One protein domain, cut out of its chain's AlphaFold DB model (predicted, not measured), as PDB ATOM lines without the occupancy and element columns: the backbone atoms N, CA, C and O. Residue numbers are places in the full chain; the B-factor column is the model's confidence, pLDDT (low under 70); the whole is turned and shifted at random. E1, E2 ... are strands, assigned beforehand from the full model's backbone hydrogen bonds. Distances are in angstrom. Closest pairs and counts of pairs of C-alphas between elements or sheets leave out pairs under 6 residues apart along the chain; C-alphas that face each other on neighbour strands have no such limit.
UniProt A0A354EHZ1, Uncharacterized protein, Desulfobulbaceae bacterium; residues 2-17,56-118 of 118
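Overview. This is residues 2 to 17 and 56 to 118 of the 118 residues of an uncharacterized protein of Desulfobulbaceae bacterium (UniProt A0A354EHZ1). The model is a long, thin ribbon of strands: the long hairpin E5 and E6 has the short hairpin E2 and E1 beside part of E5, and together they make one twisted sheet. A second short hairpin, E3 and E4, forms a separate two-stranded ribbon beyond the beginning of E5 and lengthens the rod at that end. The printed part has 79 residues, with no named helix and six named strands in the order E1 to E6 along the chain; the larger sheet has the order E2, E1, E5, E6, and both sheets are antiparallel. The class is all strand. The whole is only just loose, close to extended, with a radius of gyration of the C-alphas of 17.4 A and spans of 57 by 27 by 22 A.

Arrangement. In the larger sheet, E5, residues 80 to 89, and E6, residues 100 to 110, are antiparallel neighbours and form a hairpin, with 167 degrees between their directions. N 83 and O 107 are 2.8 A apart and N 105 and O 85 are 2.9 A apart, within hydrogen-bond range. On the other side of E5 is E1, residues 2 to 5, antiparallel to it at 158 degrees; N 4 and O 82, 2.8 A apart, are within hydrogen-bond range. E2, residues 10 to 13, is antiparallel to E1 at 167 degrees and forms a hairpin with it, with N 3 and O 12 2.9 A apart. E2 and E6 are the edge strands and are apart. From edge to edge the strands' lines turn by 49 degrees. E3, residues 63 to 68, and E4, residues 71 to 76, form the third hairpin, antiparallel at 143 degrees; N 66 and O 73 are 2.9 A apart. E4 and E5 are apart, though a tight link of 3 residues joins them.

Along the chain. E5 measures 29.8 A from first to last C-alpha and E6 30.5 A. E1 measures 10.3 A, E2 7.5 A, E3 14.2 A and E4 16.1 A. E1 begins at C-alpha 2 (-8.367, -0.912, 11.673), E5 ends at C-alpha 89 (-15.836, 11.916, 3.165), and E6 ends at C-alpha 110 (4.187, -1.454, 21.573).

Size, cuts and confidence. The two C-alphas farthest apart, 57.2 A, are those of Asp 69, in the link E3 to E4, and Phe 92, in the link E5 to E6. Residues 18 to 55 are not printed, and C-alphas 17 and 56 are 13.6 A apart across the cut, which falls in the link E2 to E3. Of the links that are printed whole, none is long. The mean pLDDT of the printed part is 80.9; residues 67 to 69, residue 71 and residues 112 to 118 are under 70.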
ATOM      1  N   THR A   2      -8.782   0.482  11.806       92.75
ATOM      2  CA  THR A   2      -8.367  -0.912  11.673       92.75
ATOM      3  C   THR A   2      -7.147  -1.137  12.550       92.75
ATOM      4  O   THR A   2      -6.280  -0.273  12.637       92.75
ATOM      5  N   ALA A   3      -7.077  -2.286  13.215       89.00
ATOM      6  CA  ALA A   3      -5.873  -2.715  13.911       89.00
ATOM      7  C   ALA A   3      -5.404  -4.043  13.324       89.00
ATOM      8  O   ALA A   3      -6.199  -4.973  13.149       89.00
ATOM      9  N   LYS A   4      -4.114  -4.114  13.013       89.88
ATOM     10  CA  LYS A   4      -3.455  -5.261  12.396       89.88
ATOM     11  C   LYS A   4      -2.276  -5.700  13.259       89.88
ATOM     12  O   LYS A   4      -1.656  -4.882  13.940       89.88
ATOM     13  N   THR A   5      -1.959  -6.988  13.238       84.88
ATOM     14  CA  THR A   5      -0.677  -7.469  13.760       84.88
ATOM     15  C   THR A   5       0.467  -7.089  12.824       84.88
ATOM     16  O   THR A   5       0.239  -6.757  11.661       84.88
ATOM     17  N   THR A   6       1.709  -7.191  13.300       81.38
ATOM     18  CA  THR A   6       2.922  -7.057  12.469       81.38
ATOM     19  C   THR A   6       2.929  -8.000  11.264       81.38
ATOM     20  O   THR A   6       3.470  -7.655  10.221       81.38
ATOM     21  N   ASP A   7       2.260  -9.149  11.376       80.25
ATOM     22  CA  ASP A   7       2.106 -10.137  10.299       80.25
ATOM     23  C   ASP A   7       1.006  -9.760   9.282       80.25
ATOM     24  O   ASP A   7       0.658 -10.552   8.409       80.25
ATOM     25  N   GLY A   8       0.396  -8.578   9.424       80.69
ATOM     26  CA  GLY A   8      -0.651  -8.064   8.540       80.69
ATOM     27  C   GLY A   8      -2.059  -8.598   8.818       80.69
ATOM     28  O   GLY A   8      -3.000  -8.233   8.112       80.69
ATOM     29  N   LYS A   9      -2.253  -9.433   9.848       85.25
ATOM     30  CA  LYS A   9      -3.574  -9.978  10.189       85.25
ATOM     31  C   LYS A   9      -4.435  -8.915  10.868       85.25
ATOM     32  O   LYS A   9      -4.080  -8.423  11.936       85.25
ATOM     33  N   GLU A  10      -5.596  -8.608  10.291       87.81
ATOM     34  CA  GLU A  10      -6.594  -7.729  10.914       87.81
ATOM     35  C   GLU A  10      -7.170  -8.388  12.178       87.81
ATOM     36  O   GLU A  10      -7.684  -9.508  12.138       87.81
ATOM     37  N   ILE A  11      -7.050  -7.698  13.312       87.44
ATOM     38  CA  ILE A  11      -7.566  -8.139  14.619       87.44
ATOM     39  C   ILE A  11      -8.788  -7.335  15.055       87.44
ATOM     40  O   ILE A  11      -9.553  -7.787  15.904       87.44
ATOM     41  N   TYR A  12      -8.974  -6.144  14.486       89.25
ATOM     42  CA  TYR A  12     -10.093  -5.274  14.808       89.25
ATOM     43  C   TYR A  12     -10.426  -4.353  13.645       89.25
ATOM     44  O   TYR A  12      -9.539  -3.777  13.011       89.25
ATOM     45  N   LYS A  13     -11.728  -4.153  13.440       92.25
ATOM     46  CA  LYS A  13     -12.282  -3.175  12.515       92.25
ATOM     47  C   LYS A  13     -13.457  -2.479  13.178       92.25
ATOM     48  O   LYS A  13     -14.450  -3.108  13.530       92.25
ATOM     49  N   GLY A  14     -13.325  -1.171  13.344       91.25
ATOM     50  CA  GLY A  14     -14.347  -0.307  13.913       91.25
ATOM     51  C   GLY A  14     -14.612   0.885  13.004       91.25
ATOM     52  O   GLY A  14     -13.685   1.488  12.454       91.25
ATOM     53  N   GLN A  15     -15.880   1.256  12.865       91.88
ATOM     54  CA  GLN A  15     -16.299   2.422  12.096       91.88
ATOM     55  C   GLN A  15     -17.299   3.246  12.905       91.88
ATOM     56  O   GLN A  15     -18.130   2.700  13.628       91.88
ATOM     57  N   LYS A  16     -17.212   4.568  12.762       90.75
ATOM     58  CA  LYS A  16     -18.233   5.516  13.210       90.75
ATOM     59  C   LYS A  16     -18.671   6.349  12.015       90.75
ATOM     60  O   LYS A  16     -17.858   6.641  11.141       90.75
ATOM     61  N   ILE A  17     -19.959   6.672  11.973       90.06
ATOM     62  CA  ILE A  17     -20.583   7.418  10.880       90.06
ATOM     63  C   ILE A  17     -21.079   8.747  11.442       90.06
ATOM     64  O   ILE A  17     -21.857   8.776  12.400       90.06
ATOM     65  N   THR A  56     -13.259   7.241  21.219       91.75
ATOM     66  CA  THR A  56     -12.602   6.088  21.819       91.75
ATOM     67  C   THR A  56     -13.043   4.831  21.085       91.75
ATOM     68  O   THR A  56     -14.233   4.638  20.806       91.75
ATOM     69  N   PHE A  57     -12.066   3.986  20.773       89.25
ATOM     70  CA  PHE A  57     -12.265   2.647  20.247       89.25
ATOM     71  C   PHE A  57     -11.605   1.660  21.200       89.25
ATOM     72  O   PHE A  57     -10.446   1.835  21.573       89.25
ATOM     73  N   GLU A  58     -12.346   0.628  21.580       88.38
ATOM     74  CA  GLU A  58     -11.839  -0.450  22.419       88.38
ATOM     75  C   GLU A  58     -11.462  -1.628  21.527       88.38
ATOM     76  O   GLU A  58     -12.295  -2.156  20.788       88.38
ATOM     77  N   ILE A  59     -10.188  -2.013  21.575       85.06
ATOM     78  CA  ILE A  59      -9.640  -3.102  20.770       85.06
ATOM     79  C   ILE A  59      -9.491  -4.321  21.688       85.06
ATOM     80  O   ILE A  59      -8.617  -4.312  22.559       85.06
ATOM     81  N   PRO A  60     -10.310  -5.377  21.529       80.25
ATOM     82  CA  PRO A  60     -10.110  -6.611  22.270       80.25
ATOM     83  C   PRO A  60      -8.829  -7.283  21.773       80.25
ATOM     84  O   PRO A  60      -8.703  -7.631  20.599       80.25
ATOM     85  N   TYR A  61      -7.864  -7.459  22.672       73.81
ATOM     86  CA  TYR A  61      -6.568  -7.999  22.291       73.81
ATOM     87  C   TYR A  61      -6.565  -9.533  22.249       73.81
ATOM     88  O   TYR A  61      -7.036 -10.160  23.203       73.81
ATOM     89  N   PRO A  62      -6.009 -10.171  21.201       71.62
ATOM     90  CA  PRO A  62      -5.892 -11.620  21.170       71.62
ATOM     91  C   PRO A  62      -4.819 -12.108  22.161       71.62
ATOM     92  O   PRO A  62      -3.641 -11.763  22.065       71.62
ATOM     93  N   PHE A  63      -5.228 -12.956  23.106       77.56
ATOM     94  CA  PHE A  63      -4.355 -13.601  24.092       77.56
ATOM     95  C   PHE A  63      -4.363 -15.124  23.925       77.56
ATOM     96  O   PHE A  63      -5.392 -15.730  23.615       77.56
ATOM     97  N   LYS A  64      -3.222 -15.763  24.183       73.94
ATOM     98  CA  LYS A  64      -3.116 -17.217  24.343       73.94
ATOM     99  C   LYS A  64      -3.193 -17.564  25.824       73.94
ATOM    100  O   LYS A  64      -2.571 -16.919  26.665       73.94
ATOM    101  N   LYS A  65      -3.969 -18.598  26.149       70.62
ATOM    102  CA  LYS A  65      -3.943 -19.204  27.484       70.62
ATOM    103  C   LYS A  65      -2.704 -20.087  27.564       70.62
ATOM    104  O   LYS A  65      -2.582 -21.020  26.777       70.62
ATOM    105  N   VAL A  66      -1.816 -19.793  28.501       74.31
ATOM    106  CA  VAL A  66      -0.580 -20.549  28.728       74.31
ATOM    107  C   VAL A  66      -0.591 -21.033  30.171       74.31
ATOM    108  O   VAL A  66      -0.983 -20.286  31.066       74.31
ATOM    109  N   GLN A  67      -0.208 -22.285  30.423       67.56
ATOM    110  CA  GLN A  67       0.071 -22.721  31.790       67.56
ATOM    111  C   GLN A  67       1.518 -22.375  32.113       67.56
ATOM    112  O   GLN A  67       2.436 -22.930  31.518       67.56
ATOM    113  N   LYS A  68       1.702 -21.452  33.052       68.31
ATOM    114  CA  LYS A  68       3.012 -21.110  33.601       68.31
ATOM    115  C   LYS A  68       2.981 -21.521  35.065       68.31
ATOM    116  O   LYS A  68       2.070 -21.121  35.789       68.31
ATOM    117  N   ASP A  69       3.887 -22.407  35.460       62.75
ATOM    118  CA  ASP A  69       3.996 -22.902  36.840       62.75
ATOM    119  C   ASP A  69       2.684 -23.485  37.408       62.75
ATOM    120  O   ASP A  69       2.287 -23.211  38.540       62.75
ATOM    121  N   GLY A  70       1.953 -24.253  36.591       71.19
ATOM    122  CA  GLY A  70       0.697 -24.905  36.990       71.19
ATOM    123  C   GLY A  70      -0.498 -23.961  37.191       71.19
ATOM    124  O   GLY A  70      -1.579 -24.418  37.561       71.19
ATOM    125  N   LYS A  71      -0.344 -22.656  36.926       69.12
ATOM    126  CA  LYS A  71      -1.422 -21.659  36.996       69.12
ATOM    127  C   LYS A  71      -1.830 -21.192  35.593       69.12
ATOM    128  O   LYS A  71      -0.976 -21.054  34.714       69.12
ATOM    129  N   PRO A  72      -3.128 -20.927  35.354       71.75
ATOM    130  CA  PRO A  72      -3.578 -20.359  34.091       71.75
ATOM    131  C   PRO A  72      -3.083 -18.912  33.962       71.75
ATOM    132  O   PRO A  72      -3.506 -18.034  34.710       71.75
ATOM    133  N   SER A  73      -2.210 -18.670  32.987       72.94
ATOM    134  CA  SER A  73      -1.737 -17.348  32.578       72.94
ATOM    135  C   SER A  73      -2.314 -16.970  31.210       72.94
ATOM    136  O   SER A  73      -2.771 -17.821  30.438       72.94
ATOM    137  N   ARG A  74      -2.320 -15.671  30.905       71.00
ATOM    138  CA  ARG A  74      -2.660 -15.133  29.584       71.00
ATOM    139  C   ARG A  74      -1.435 -14.406  29.055       71.00
ATOM    140  O   ARG A  74      -1.019 -13.420  29.650       71.00
ATOM    141  N   GLU A  75      -0.881 -14.892  27.955       72.31
ATOM    142  CA  GLU A  75       0.226 -14.234  27.262       72.31
ATOM    143  C   GLU A  75      -0.299 -13.603  25.966       72.31
ATOM    144  O   GLU A  75      -1.219 -14.124  25.322       72.31
ATOM    145  N   LEU A  76       0.238 -12.435  25.622       71.31
ATOM    146  CA  LEU A  76      -0.108 -11.725  24.395       71.31
ATOM    147  C   LEU A  76       0.326 -12.574  23.190       71.31
ATOM    148  O   LEU A  76       1.381 -13.202  23.223       71.31
ATOM    149  N   ILE A  77      -0.500 -12.645  22.136       73.44
ATOM    150  CA  ILE A  77      -0.123 -13.409  20.929       73.44
ATOM    151  C   ILE A  77       0.996 -12.708  20.168       73.44
ATOM    152  O   ILE A  77       1.895 -13.385  19.686       73.44
ATOM    153  N   ASN A  78       0.917 -11.381  20.092       74.50
ATOM    154  CA  ASN A  78       1.938 -10.505  19.544       74.50
ATOM    155  C   ASN A  78       2.202  -9.375  20.539       74.50
ATOM    156  O   ASN A  78       1.319  -9.012  21.317       74.50
ATOM    157  N   ASP A  79       3.399  -8.812  20.500       77.38
ATOM    158  CA  ASP A  79       3.802  -7.736  21.410       77.38
ATOM    159  C   ASP A  79       3.518  -6.344  20.835       77.38
ATOM    160  O   ASP A  79       3.539  -5.349  21.550       77.38
ATOM    161  N   GLU A  80       3.216  -6.271  19.540       82.44
ATOM    162  CA  GLU A  80       3.036  -5.026  18.806       82.44
ATOM    163  C   GLU A  80       1.791  -5.099  17.920       82.44
ATOM    164  O   GLU A  80       1.466  -6.145  17.342       82.44
ATOM    165  N   ILE A  81       1.125  -3.955  17.763       87.75
ATOM    166  CA  ILE A  81       0.051  -3.768  16.784       87.75
ATOM    167  C   ILE A  81       0.242  -2.497  15.985       87.75
ATOM    168  O   ILE A  81       0.781  -1.505  16.468       87.75
ATOM    169  N   VAL A  82      -0.261  -2.524  14.760       90.50
ATOM    170  CA  VAL A  82      -0.346  -1.363  13.886       90.50
ATOM    171  C   VAL A  82      -1.802  -0.925  13.845       90.50
ATOM    172  O   VAL A  82      -2.680  -1.699  13.463       90.50
ATOM    173  N   VAL A  83      -2.067   0.301  14.288       91.50
ATOM    174  CA  VAL A  83      -3.395   0.915  14.265       91.50
ATOM    175  C   VAL A  83      -3.434   1.951  13.157       91.50
ATOM    176  O   VAL A  83      -2.598   2.843  13.100       91.50
ATOM    177  N   GLU A  84      -4.439   1.844  12.303       94.88
ATOM    178  CA  GLU A  84      -4.648   2.686  11.134       94.88
ATOM    179  C   GLU A  84      -6.011   3.379  11.264       94.88
ATOM    180  O   GLU A  84      -7.067   2.749  11.436       94.88
ATOM    181  N   VAL A  85      -6.004   4.707  11.224       94.38
ATOM    182  CA  VAL A  85      -7.196   5.547  11.313       94.38
ATOM    183  C   VAL A  85      -7.365   6.268   9.989       94.38
ATOM    184  O   VAL A  85      -6.525   7.071   9.611       94.38
ATOM    185  N   LYS A  86      -8.485   6.010   9.309       95.69
ATOM    186  CA  LYS A  86      -8.890   6.726   8.096       95.69
ATOM    187  C   LYS A  86     -10.199   7.460   8.337       95.69
ATOM    188  O   LYS A  86     -11.144   6.864   8.866       95.69
ATOM    189  N   LEU A  87     -10.253   8.721   7.928       93.75
ATOM    190  CA  LEU A  87     -11.462   9.529   7.858       93.75
ATOM    191  C   LEU A  87     -11.825   9.735   6.391       93.75
ATOM    192  O   LEU A  87     -11.079  10.358   5.639       93.75
ATOM    193  N   TRP A  88     -12.991   9.230   6.015       94.88
ATOM    194  CA  TRP A  88     -13.520   9.332   4.663       94.88
ATOM    195  C   TRP A  88     -14.657  10.342   4.620       94.88
ATOM    196  O   TRP A  88     -15.531  10.336   5.490       94.88
ATOM    197  N   TYR A  89     -14.663  11.174   3.587       92.19
ATOM    198  CA  TYR A  89     -15.836  11.916   3.165       92.19
ATOM    199  C   TYR A  89     -16.536  11.125   2.060       92.19
ATOM    200  O   TYR A  89     -15.935  10.839   1.027       92.19
ATOM    201  N   VAL A  90     -17.790  10.744   2.298       92.12
ATOM    202  CA  VAL A  90     -18.574   9.895   1.393       92.12
ATOM    203  C   VAL A  90     -19.857  10.647   1.023       92.12
ATOM    204  O   VAL A  90     -20.812  10.620   1.801       92.12
ATOM    205  N   PRO A  91     -19.894  11.354  -0.123       85.44
ATOM    206  CA  PRO A  91     -20.990  12.271  -0.454       85.44
ATOM    207  C   PRO A  91     -22.364  11.596  -0.526       85.44
ATOM    208  O   PRO A  91     -23.367  12.178  -0.115       85.44
ATOM    209  N   PHE A  92     -22.406  10.363  -1.037       82.56
ATOM    210  CA  PHE A  92     -23.648   9.627  -1.292       82.56
ATOM    211  C   PHE A  92     -23.913   8.502  -0.286       82.56
ATOM    212  O   PHE A  92     -24.908   7.795  -0.404       82.56
ATOM    213  N   GLY A  93     -23.054   8.364   0.728       79.00
ATOM    214  CA  GLY A  93     -23.133   7.310   1.742       79.00
ATOM    215  C   GLY A  93     -22.546   5.959   1.321       79.00
ATOM    216  O   GLY A  93     -22.293   5.135   2.197       79.00
ATOM    217  N   ASP A  94     -22.257   5.768   0.034       84.81
ATOM    218  CA  ASP A  94     -21.685   4.542  -0.524       84.81
ATOM    219  C   ASP A  94     -20.272   4.784  -1.085       84.81
ATOM    220  O   ASP A  94     -19.957   5.872  -1.567       84.81
ATOM    221  N   PHE A  95     -19.415   3.762  -1.013       87.88
ATOM    222  CA  PHE A  95     -18.075   3.759  -1.614       87.88
ATOM    223  C   PHE A  95     -18.186   3.389  -3.100       87.88
ATOM    224  O   PHE A  95     -17.975   2.238  -3.482       87.88
ATOM    225  N   ASP A  96     -18.618   4.352  -3.912       90.50
ATOM    226  CA  ASP A  96     -18.926   4.193  -5.337       90.50
ATOM    227  C   ASP A  96     -17.908   4.879  -6.272       90.50
ATOM    228  O   ASP A  96     -18.161   5.029  -7.469       90.50
ATOM    229  N   GLY A  97     -16.748   5.272  -5.737       90.50
ATOM    230  CA  GLY A  97     -15.669   5.953  -6.453       90.50
ATOM    231  C   GLY A  97     -15.671   7.473  -6.283       90.50
ATOM    232  O   GLY A  97     -14.758   8.135  -6.774       90.50
ATOM    233  N   ASN A  98     -16.669   8.035  -5.592       90.31
ATOM    234  CA  ASN A  98     -16.738   9.466  -5.268       90.31
ATOM    235  C   ASN A  98     -16.248   9.790  -3.848       90.31
ATOM    236  O   ASN A  98     -16.316  10.944  -3.414       90.31
ATOM    237  N   GLU A  99     -15.802   8.791  -3.089       94.12
ATOM    238  CA  GLU A  99     -15.248   8.990  -1.759       94.12
ATOM    239  C   GLU A  99     -13.922   9.761  -1.790       94.12
ATOM    240  O   GLU A  99     -13.092   9.617  -2.687       94.12
ATOM    241  N   VAL A 100     -13.697  10.567  -0.756       94.88
ATOM    242  CA  VAL A 100     -12.460  11.330  -0.580       94.88
ATOM    243  C   VAL A 100     -11.839  10.960   0.758       94.88
ATOM    244  O   VAL A 100     -12.474  11.089   1.809       94.88
ATOM    245  N   LEU A 101     -10.580  10.519   0.736       94.81
ATOM    246  CA  LEU A 101      -9.797  10.323   1.950       94.81
ATOM    247  C   LEU A 101      -9.401  11.693   2.502       94.81
ATOM    248  O   LEU A 101      -8.603  12.409   1.903       94.81
ATOM    249  N   PHE A 102      -9.984  12.063   3.635       91.62
ATOM    250  CA  PHE A 102      -9.774  13.375   4.236       91.62
ATOM    251  C   PHE A 102      -8.602  13.380   5.218       91.62
ATOM    252  O   PHE A 102      -7.903  14.379   5.360       91.62
ATOM    253  N   PHE A 103      -8.399  12.263   5.915       93.00
ATOM    254  CA  PHE A 103      -7.309  12.095   6.868       93.00
ATOM    255  C   PHE A 103      -6.931  10.623   6.984       93.00
ATOM    256  O   PHE A 103      -7.802   9.750   6.992       93.00
ATOM    257  N   GLU A 104      -5.639  10.367   7.127       96.12
ATOM    258  CA  GLU A 104      -5.087   9.050   7.396       96.12
ATOM    259  C   GLU A 104      -3.913   9.180   8.363       96.12
ATOM    260  O   GLU A 104      -3.054  10.046   8.203       96.12
ATOM    261  N   GLU A 105      -3.891   8.316   9.368       95.38
ATOM    262  CA  GLU A 105      -2.781   8.193  10.301       95.38
ATOM    263  C   GLU A 105      -2.568   6.723  10.638       95.38
ATOM    264  O   GLU A 105      -3.513   5.991  10.950       95.38
ATOM    265  N   GLU A 106      -1.310   6.302  10.602       94.88
ATOM    266  CA  GLU A 106      -0.882   4.986  11.046       94.88
ATOM    267  C   GLU A 106       0.024   5.133  12.265       94.88
ATOM    268  O   GLU A 106       0.925   5.974  12.304       94.88
ATOM    269  N   LYS A 107      -0.209   4.296  13.274       91.50
ATOM    270  CA  LYS A 107       0.576   4.277  14.499       91.50
ATOM    271  C   LYS A 107       0.871   2.854  14.938       91.50
ATOM    272  O   LYS A 107      -0.035   2.067  15.214       91.50
ATOM    273  N   LYS A 108       2.159   2.553  15.083       90.38
ATOM    274  CA  LYS A 108       2.634   1.335  15.733       90.38
ATOM    275  C   LYS A 108       2.573   1.510  17.250       90.38
ATOM    276  O   LYS A 108       3.101   2.484  17.787       90.38
ATOM    277  N   LEU A 109       1.911   0.586  17.933       86.19
ATOM    278  CA  LEU A 109       1.805   0.546  19.386       86.19
ATOM    279  C   LEU A 109       2.568  -0.671  19.901       86.19
ATOM    280  O   LEU A 109       2.272  -1.801  19.508       86.19
ATOM    281  N   ASP A 110       3.530  -0.418  20.784       84.06
ATOM    282  CA  ASP A 110       4.187  -1.454  21.573       84.06
ATOM    283  C   ASP A 110       3.355  -1.724  22.832       84.06
ATOM    284  O   ASP A 110       3.023  -0.811  23.595       84.06
ATOM    285  N   LEU A 111       2.968  -2.982  23.012       76.00
ATOM    286  CA  LEU A 111       2.141  -3.448  24.119       76.00
ATOM    287  C   LEU A 111       2.990  -3.995  25.266       76.00
ATOM    288  O   LEU A 111       2.447  -4.260  26.342       76.00
ATOM    289  N   LYS A 112       4.315  -4.103  25.086       68.25
ATOM    290  CA  LYS A 112       5.269  -4.292  26.183       68.25
ATOM    291  C   LYS A 112       5.404  -3.002  26.973       68.25
ATOM    292  O   LYS A 112       6.434  -2.340  27.001       68.25
ATOM    293  N   THR A 113       4.353  -2.652  27.694       50.34
ATOM    294  CA  THR A 113       4.519  -1.779  28.845       50.34
ATOM    295  C   THR A 113       4.962  -2.682  29.985       50.34
ATOM    296  O   THR A 113       4.160  -3.442  30.527       50.34
ATOM    297  N   GLU A 114       6.246  -2.630  30.356       42.28
ATOM    298  CA  GLU A 114       6.612  -2.929  31.738       42.28
ATOM    299  C   GLU A 114       5.622  -2.156  32.614       42.28
ATOM    300  O   GLU A 114       5.625  -0.922  32.633       42.28
ATOM    301  N   TRP A 115       4.717  -2.868  33.284       41.22
ATOM    302  CA  TRP A 115       3.877  -2.285  34.315       41.22
ATOM    303  C   TRP A 115       4.806  -1.874  35.460       41.22
ATOM    304  O   TRP A 115       5.034  -2.633  36.401       41.22
ATOM    305  N   LYS A 116       5.399  -0.679  35.368       38.12
ATOM    306  CA  LYS A 116       6.092  -0.050  36.489       38.12
ATOM    307  C   LYS A 116       5.028   0.423  37.467       38.12
ATOM    308  O   LYS A 116       4.470   1.507  37.315       38.12
ATOM    309  N   TRP A 117       4.742  -0.418  38.456       29.70
ATOM    310  CA  TRP A 117       4.138   0.037  39.701       29.70
ATOM    311  C   TRP A 117       5.020   1.159  40.262       29.70
ATOM    312  O   TRP A 117       6.228   0.974  40.420       29.70
ATOM    313  N   ARG A 118       4.429   2.335  40.476       36.06
ATOM    314  CA  ARG A 118       4.993   3.338  41.381       36.06
ATOM    315  C   ARG A 118       4.638   2.962  42.809       36.06
ATOM    316  O   ARG A 118       3.508   2.458  42.996       36.06
TER     317      ARG A 118